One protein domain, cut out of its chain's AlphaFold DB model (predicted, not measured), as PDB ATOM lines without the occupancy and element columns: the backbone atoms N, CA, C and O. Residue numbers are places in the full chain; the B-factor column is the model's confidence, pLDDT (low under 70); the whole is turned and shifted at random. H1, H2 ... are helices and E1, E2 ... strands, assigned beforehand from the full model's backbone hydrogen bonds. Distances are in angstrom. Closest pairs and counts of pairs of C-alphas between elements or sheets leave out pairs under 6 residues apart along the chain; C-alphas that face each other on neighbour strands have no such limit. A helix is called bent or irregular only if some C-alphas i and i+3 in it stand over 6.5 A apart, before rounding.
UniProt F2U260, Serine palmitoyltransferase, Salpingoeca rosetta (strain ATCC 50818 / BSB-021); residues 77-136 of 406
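Overview. This is residues 77 to 136 of the 406 residues of the protein "Serine palmitoyltransferase" of Salpingoeca rosetta (strain ATCC 50818 / BSB-021) (UniProt F2U260). A single kinked, irregular helix, H1, makes one end of a loose, elongated shape, and a long two-stranded hairpin, E1 and E2, makes the other. The turn of the hairpin, residues 115 to 122, reaches back toward the helix's side, while residues 97 to 106 lead from the helix to the far end of the hairpin. The printed part has 60 residues, with one named helix followed by two named strands, in the order H1, E1, E2; the sheet has the order E1 - E2 and is antiparallel, and the class is mixed, helices and strands. The whole is loose, with a radius of gyration of the C-alphas of 14.1 A, and its C-alphas span 41 by 25 by 14 A, an outline that is only just flat.

Along the chain. H1 holds residues 79 to 96 and measures 23.3 A from first to last C-alpha; it begins with C-alpha 79 at (130.596, 110.824, 97.705). H1 is irregular, with C-alphas 91 and 94 lying 7.2 A apart, and it has a kink of 66 degrees near residue 90. E1 holds residues 107 to 114, 22.1 A long, and begins with C-alpha 107 at (95.593, 100.927, 114.003). E2 holds residues 123 to 132, 23.6 A long, and ends with C-alpha 132 at (98.354, 97.592, 114.929). E2 bends by 81 degrees at residue 126.

Arrangement. E1 and E2 form a hairpin of antiparallel neighbours, with 153 degrees between their directions. Among the C-alphas that face each other are those of Thr 107 and Ile 132, 4.4 A apart, and those of Glu 114 and Gln 123, 5.5 A apart. N 108 and O 131 are within hydrogen-bond range at 2.9 A, and so are N 123 and O 114 at 2.9 A. H1 and E2 are apart. In the backbone of H1, 7 of 14 O i to N i+4 pairs are within hydrogen-bond range, beside 6 of 15 O i to N i+3 pairs.

Size, cuts and confidence. The two C-alphas farthest apart are those of Asp 79 and Ser 106, at 41.2 A, and the first and last printed C-alphas, of Tyr 77 and Ser 136, are 31.3 A apart. The printed part has no cut. The links from H1 to E1, 10 residues, and from E1 to E2, 8 residues, are both short. The mean pLDDT of the printed part is 89.0, and residues 77 to 78 are under 70.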
ATOM      1  N   TYR A  77     125.655 116.089  95.676       67.56
ATOM      2  CA  TYR A  77     125.804 114.997  96.633       67.56
ATOM      3  C   TYR A  77     127.270 114.786  96.992       67.56
ATOM      4  O   TYR A  77     128.144 114.781  96.127       67.56
ATOM      5  N   ARG A  78     127.534 114.535  98.276       69.38
ATOM      6  CA  ARG A  78     128.852 114.085  98.738       69.38
ATOM      7  C   ARG A  78     129.035 112.600  98.426       69.38
ATOM      8  O   ARG A  78     128.084 111.823  98.521       69.38
ATOM      9  N   ASP A  79     130.271 112.188  98.152       76.94
ATOM     10  CA  ASP A  79     130.596 110.824  97.705       76.94
ATOM     11  C   ASP A  79     130.031 109.721  98.610       76.94
ATOM     12  O   ASP A  79     129.482 108.730  98.124       76.94
ATOM     13  N   PHE A  80     130.111 109.895  99.934       83.81
ATOM     14  CA  PHE A  80     129.605 108.902 100.886       83.81
ATOM     15  C   PHE A  80     128.074 108.810 100.899       83.81
ATOM     16  O   PHE A  80     127.523 107.714 100.971       83.81
ATOM     17  N   GLU A  81     127.374 109.937 100.817       83.62
ATOM     18  CA  GLU A  81     125.910 109.967 100.848       83.62
ATOM     19  C   GLU A  81     125.323 109.375  99.564       83.62
ATOM     20  O   GLU A  81     124.402 108.555  99.609       83.62
ATOM     21  N   ALA A  82     125.926 109.703  98.417       83.19
ATOM     22  CA  ALA A  82     125.592 109.094  97.136       83.19
ATOM     23  C   ALA A  82     125.841 107.577  97.156       83.19
ATOM     24  O   ALA A  82     124.995 106.799  96.704       83.19
ATOM     25  N   PHE A  83     126.978 107.149  97.717       87.94
ATOM     26  CA  PHE A  83     127.306 105.741  97.923       87.94
ATOM     27  C   PHE A  83     126.255 105.034  98.791       87.94
ATOM     28  O   PHE A  83     125.685 104.024  98.366       87.94
ATOM     29  N   TYR A  84     125.977 105.572  99.982       88.81
ATOM     30  CA  TYR A  84     125.051 104.991 100.950       88.81
ATOM     31  C   TYR A  84     123.644 104.892 100.360       88.81
ATOM     32  O   TYR A  84     123.034 103.822 100.386       88.81
ATOM     33  N   THR A  85     123.165 105.969  99.736       86.69
ATOM     34  CA  THR A  85     121.824 106.028  99.147       86.69
ATOM     35  C   THR A  85     121.648 104.981  98.050       86.69
ATOM     36  O   THR A  85     120.684 104.213  98.054       86.69
ATOM     37  N   ARG A  86     122.608 104.902  97.121       86.75
ATOM     38  CA  ARG A  86     122.555 104.009  95.955       86.75
ATOM     39  C   ARG A  86     122.701 102.532  96.327       86.75
ATOM     40  O   ARG A  86     122.016 101.676  95.750       86.75
ATOM     41  N   ASN A  87     123.616 102.226  97.245       88.12
ATOM     42  CA  ASN A  87     124.030 100.851  97.519       88.12
ATOM     43  C   ASN A  87     123.333 100.231  98.727       88.12
ATOM     44  O   ASN A  87     122.974  99.054  98.651       88.12
ATOM     45  N   LEU A  88     123.116 101.005  99.792       88.38
ATOM     46  CA  LEU A  88     122.576 100.517 101.058       88.38
ATOM     47  C   LEU A  88     121.106 100.926 101.203       88.38
ATOM     48  O   LEU A  88     120.224 100.074 101.084       88.38
ATOM     49  N   TYR A  89     120.834 102.225 101.363       88.19
ATOM     50  CA  TYR A  89     119.501 102.745 101.686       88.19
ATOM     51  C   TYR A  89     118.423 102.277 100.705       88.19
ATOM     52  O   TYR A  89     117.381 101.777 101.119       88.19
ATOM     53  N   ARG A  90     118.688 102.346  99.392       88.19
ATOM     54  CA  ARG A  90     117.759 101.898  98.339       88.19
ATOM     55  C   ARG A  90     117.218 100.479  98.557       88.19
ATOM     56  O   ARG A  90     116.076 100.215  98.202       88.19
ATOM     57  N   ARG A  91     118.028  99.567  99.102       84.75
ATOM     58  CA  ARG A  91     117.640  98.160  99.298       84.75
ATOM     59  C   ARG A  91     116.735  97.967 100.507       84.75
ATOM     60  O   ARG A  91     115.872  97.103 100.476       84.75
ATOM     61  N   ILE A  92     116.938  98.775 101.542       86.38
ATOM     62  CA  ILE A  92     116.212  98.671 102.810       86.38
ATOM     63  C   ILE A  92     115.049  99.655 102.904       86.38
ATOM     64  O   ILE A  92     114.217  99.512 103.786       86.38
ATOM     65  N   ARG A  93     114.945 100.642 102.000       88.56
ATOM     66  CA  ARG A  93     113.908 101.686 102.075       88.56
ATOM     67  C   ARG A  93     112.477 101.155 102.038       88.56
ATOM     68  O   ARG A  93     111.565 101.891 102.405       88.56
ATOM     69  N   ASP A  94     112.273  99.906 101.614       87.88
ATOM     70  CA  ASP A  94     110.954  99.289 101.712       87.88
ATOM     71  C   ASP A  94     110.520  98.972 103.148       87.88
ATOM     72  O   ASP A  94     109.325  98.935 103.426       87.88
ATOM     73  N   CYS A  95     111.464  98.819 104.075       85.12
ATOM     74  CA  CYS A  95     111.175  98.578 105.485       85.12
ATOM     75  C   CYS A  95     110.661  99.838 106.204       85.12
ATOM     76  O   CYS A  95     109.866  99.718 107.127       85.12
ATOM     77  N   TRP A  96     111.086 101.035 105.778       81.69
ATOM     78  CA  TRP A  96     110.839 102.288 106.519       81.69
ATOM     79  C   TRP A  96     109.926 103.273 105.782       81.69
ATOM     80  O   TRP A  96     109.145 103.974 106.410       81.69
ATOM     81  N   ASN A  97     109.978 103.332 104.447       88.19
ATOM     82  CA  ASN A  97     109.266 104.367 103.685       88.19
ATOM     83  C   ASN A  97     107.906 103.885 103.166       88.19
ATOM     84  O   ASN A  97     107.548 104.210 102.030       88.19
ATOM     85  N   ARG A  98     107.189 103.036 103.908       89.19
ATOM     86  CA  ARG A  98     105.895 102.503 103.451       89.19
ATOM     87  C   ARG A  98     104.808 103.584 103.559       89.19
ATOM     88  O   ARG A  98     104.692 104.190 104.620       89.19
ATOM     89  N   PRO A  99     104.025 103.858 102.498       91.38
ATOM     90  CA  PRO A  99     103.015 104.910 102.551       91.38
ATOM     91  C   PRO A  99     101.869 104.531 103.496       91.38
ATOM     92  O   PRO A  99     101.232 103.493 103.319       91.38
ATOM     93  N   ILE A 100     101.587 105.397 104.466       92.50
ATOM     94  CA  ILE A 100     100.428 105.302 105.360       92.50
ATOM     95  C   ILE A 100      99.303 106.165 104.776       92.50
ATOM     96  O   ILE A 100      99.557 107.271 104.300       92.50
ATOM     97  N   CYS A 101      98.066 105.664 104.790       92.56
ATOM     98  CA  CYS A 101      96.894 106.354 104.230       92.56
ATOM     99  C   CYS A 101      95.716 106.495 105.212       92.56
ATOM    100  O   CYS A 101      94.593 106.778 104.796       92.56
ATOM    101  N   SER A 102      95.969 106.300 106.503       92.94
ATOM    102  CA  SER A 102      95.024 106.551 107.598       92.94
ATOM    103  C   SER A 102      95.612 107.539 108.606       92.94
ATOM    104  O   SER A 102      96.777 107.924 108.499       92.94
ATOM    105  N   THR A 103      94.827 107.904 109.620       90.44
ATOM    106  CA  THR A 103      95.342 108.570 110.821       90.44
ATOM    107  C   THR A 103      96.275 107.648 111.613       90.44
ATOM    108  O   THR A 103      96.189 106.420 111.468       90.44
ATOM    109  N   PRO A 104      97.180 108.211 112.436       87.50
ATOM    110  CA  PRO A 104      98.037 107.456 113.347       87.50
ATOM    111  C   PRO A 104      97.254 107.015 114.599       87.50
ATOM    112  O   PRO A 104      97.626 107.349 115.724       87.50
ATOM    113  N   GLY A 105      96.149 106.294 114.400       88.50
ATOM    114  CA  GLY A 105      95.296 105.783 115.472       88.50
ATOM    115  C   GLY A 105      95.853 104.525 116.136       88.50
ATOM    116  O   GLY A 105      97.008 104.160 115.923       88.50
ATOM    117  N   SER A 106      95.028 103.810 116.907       88.50
ATOM    118  CA  SER A 106      95.404 102.501 117.488       88.50
ATOM    119  C   SER A 106      95.735 101.443 116.424       88.50
ATOM    120  O   SER A 106      96.506 100.507 116.658       88.50
ATOM    121  N   THR A 107      95.197 101.625 115.220       92.62
ATOM    122  CA  THR A 107      95.593 100.927 114.003       92.62
ATOM    123  C   THR A 107      95.933 101.935 112.911       92.62
ATOM    124  O   THR A 107      95.468 103.076 112.923       92.62
ATOM    125  N   PHE A 108      96.752 101.518 111.947       93.38
ATOM    126  CA  PHE A 108      97.049 102.313 110.761       93.38
ATOM    127  C   PHE A 108      96.969 101.465 109.493       93.38
ATOM    128  O   PHE A 108      97.187 100.254 109.513       93.38
ATOM    129  N   THR A 109      96.633 102.106 108.378       95.19
ATOM    130  CA  THR A 109      96.461 101.457 107.078       95.19
ATOM    131  C   THR A 109      97.627 101.796 106.162       95.19
ATOM    132  O   THR A 109      97.831 102.959 105.801       95.19
ATOM    133  N   LEU A 110      98.364 100.768 105.751       94.31
ATOM    134  CA  LEU A 110      99.425 100.864 104.757       94.31
ATOM    135  C   LEU A 110      98.877 100.663 103.350       94.31
ATOM    136  O   LEU A 110      97.992  99.835 103.124       94.31
ATOM    137  N   VAL A 111      99.436 101.416 102.407       94.06
ATOM    138  CA  VAL A 111      99.296 101.140 100.976       94.06
ATOM    139  C   VAL A 111     100.337 100.093 100.611       94.06
ATOM    140  O   VAL A 111     101.542 100.353 100.705       94.06
ATOM    141  N   GLU A 112      99.875  98.919 100.193       93.38
ATOM    142  CA  GLU A 112     100.765  97.866  99.725       93.38
ATOM    143  C   GLU A 112     101.407  98.288  98.404       93.38
ATOM    144  O   GLU A 112     100.808  98.940  97.539       93.38
ATOM    145  N   ARG A 113     102.684  97.950  98.266       92.50
ATOM    146  CA  ARG A 113     103.470  98.284  97.089       92.50
ATOM    147  C   ARG A 113     104.428  97.162  96.773       92.50
ATOM    148  O   ARG A 113     104.936  96.490  97.664       92.50
ATOM    149  N   GLU A 114     104.735  97.034  95.497       92.62
ATOM    150  CA  GLU A 114     105.734  96.103  95.011       92.62
ATOM    151  C   GLU A 114     106.852  96.842  94.280       92.62
ATOM    152  O   GLU A 114     106.690  97.954  93.772       92.62
ATOM    153  N   SER A 115     108.016  96.206  94.232       91.81
ATOM    154  CA  SER A 115     109.162  96.684  93.474       91.81
ATOM    155  C   SER A 115     109.675  95.546  92.598       91.81
ATOM    156  O   SER A 115     110.213  94.564  93.111       91.81
ATOM    157  N   LYS A 116     109.634  95.738  91.279       90.44
ATOM    158  CA  LYS A 116     110.180  94.787  90.293       90.44
ATOM    159  C   LYS A 116     111.652  95.038  89.952       90.44
ATOM    160  O   LYS A 116     112.236  94.322  89.150       90.44
ATOM    161  N   ASP A 117     112.269  96.053  90.554       88.19
ATOM    162  CA  ASP A 117     113.637  96.475  90.249       88.19
ATOM    163  C   ASP A 117     114.488  96.704  91.510       88.19
ATOM    164  O   ASP A 117     115.345  97.587  91.567       88.19
ATOM    165  N   HIS A 118     114.300  95.860  92.527       84.56
ATOM    166  CA  HIS A 118     115.111  95.848  93.752       84.56
ATOM    167  C   HIS A 118     115.169  97.202  94.475       84.56
ATOM    168  O   HIS A 118     116.247  97.663  94.874       84.56
ATOM    169  N   GLY A 119     114.020  97.854  94.595       87.06
ATOM    170  CA  GLY A 119     113.822  99.091  95.321       87.06
ATOM    171  C   GLY A 119     114.260 100.323  94.548       87.06
ATOM    172  O   GLY A 119     114.495 101.335  95.192       87.06
ATOM    173  N   TRP A 120     114.404 100.296  93.214       86.38
ATOM    174  CA  TRP A 120     114.617 101.526  92.428       86.38
ATOM    175  C   TRP A 120     113.308 102.291  92.233       86.38
ATOM    176  O   TRP A 120     113.276 103.508  92.422       86.38
ATOM    177  N   THR A 121     112.223 101.579  91.955       89.38
ATOM    178  CA  THR A 121     110.868 102.111  91.832       89.38
ATOM    179  C   THR A 121     109.902 101.268  92.656       89.38
ATOM    180  O   THR A 121     110.157 100.098  92.932       89.38
ATOM    181  N   PHE A 122     108.806 101.883  93.094       91.88
ATOM    182  CA  PHE A 122     107.713 101.182  93.756       91.88
ATOM    183  C   PHE A 122     106.414 101.512  93.045       91.88
ATOM    184  O   PHE A 122     106.180 102.672  92.704       91.88
ATOM    185  N   GLN A 123     105.579 100.498  92.849       93.19
ATOM    186  CA  GLN A 123     104.239 100.647  92.300       93.19
ATOM    187  C   GLN A 123     103.233 100.227  93.372       93.19
ATOM    188  O   GLN A 123     103.413  99.161  93.968       93.19
ATOM    189  N   PRO A 124     102.212 101.050  93.668       92.75
ATOM    190  CA  PRO A 124     101.146 100.633  94.564       92.75
ATOM    191  C   PRO A 124     100.403  99.451  93.932       92.75
ATOM    192  O   PRO A 124     100.093  99.485  92.743       92.75
ATOM    193  N   THR A 125     100.101  98.420  94.719       93.38
ATOM    194  CA  THR A 125      99.332  97.256  94.238       93.38
ATOM    195  C   THR A 125      97.835  97.562  94.126       93.38
ATOM    196  O   THR A 125      97.088  96.802  93.521       93.38
ATOM    197  N   GLY A 126      97.390  98.678  94.716       92.44
ATOM    198  CA  GLY A 126      95.979  99.028  94.894       92.44
ATOM    199  C   GLY A 126      95.379  98.462  96.184       92.44
ATOM    200  O   GLY A 126      94.340  98.943  96.635       92.44
ATOM    201  N   GLU A 127      96.059  97.506  96.821       94.94
ATOM    202  CA  GLU A 127      95.636  96.934  98.093       94.94
ATOM    203  C   GLU A 127      96.019  97.827  99.277       94.94
ATOM    204  O   GLU A 127      97.016  98.557  99.274       94.94
ATOM    205  N   LYS A 128      95.193  97.754 100.320       96.19
ATOM    206  CA  LYS A 128      95.393  98.454 101.585       96.19
ATOM    207  C   LYS A 128      95.257  97.460 102.719       96.19
ATOM    208  O   LYS A 128      94.301  96.685 102.740       96.19
ATOM    209  N   LYS A 129      96.179  97.507 103.676       94.88
ATOM    210  CA  LYS A 129      96.182  96.580 104.807       94.88
ATOM    211  C   LYS A 129      96.321  97.318 106.128       94.88
ATOM    212  O   LYS A 129      97.117  98.245 106.255       94.88
ATOM    213  N   SER A 130      95.509  96.909 107.097       95.31
ATOM    214  CA  SER A 130      95.494  97.481 108.442       95.31
ATOM    215  C   SER A 130      96.465  96.739 109.355       95.31
ATOM    216  O   SER A 130      96.522  95.508 109.341       95.31
ATOM    217  N   TYR A 131      97.178  97.495 110.182       93.44
ATOM    218  CA  TYR A 131      98.155  97.016 111.154       93.44
ATOM    219  C   TYR A 131      97.907  97.662 112.516       93.44
ATOM    220  O   TYR A 131      97.330  98.746 112.597       93.44
ATOM    221  N   ILE A 132      98.348  97.003 113.586       93.25
ATOM    222  CA  ILE A 132      98.354  97.592 114.929       93.25
ATOM    223  C   ILE A 132      99.463  98.642 114.985       93.25
ATOM    224  O   ILE A 132     100.583  98.394 114.534       93.25
ATOM    225  N   ASN A 133      99.152  99.814 115.531       90.81
ATOM    226  CA  ASN A 133     100.111 100.894 115.687       90.81
ATOM    227  C   ASN A 133     100.818 100.796 117.044       90.81
ATOM    228  O   ASN A 133     100.225 101.086 118.077       90.81
ATOM    229  N   LEU A 134     102.096 100.416 117.025       90.12
ATOM    230  CA  LEU A 134     102.979 100.414 118.200       90.12
ATOM    231  C   LEU A 134     104.179 101.363 118.027       90.12
ATOM    232  O   LEU A 134     105.131 101.296 118.794       90.12
ATOM    233  N   GLY A 135     104.167 102.207 116.988       88.12
ATOM    234  CA  GLY A 135     105.320 103.026 116.589       88.12
ATOM    235  C   GLY A 135     105.037 104.522 116.477       88.12
ATOM    236  O   GLY A 135     105.931 105.280 116.111       88.12
ATOM    237  N   SER A 136     103.808 104.970 116.744       90.38
ATOM    238  CA  SER A 136     103.480 106.398 116.748       90.38
ATOM    239  C   SER A 136     103.611 107.013 118.136       90.38
ATOM    240  O   SER A 136     103.287 106.380 119.137       90.38
TER     241      SER A 136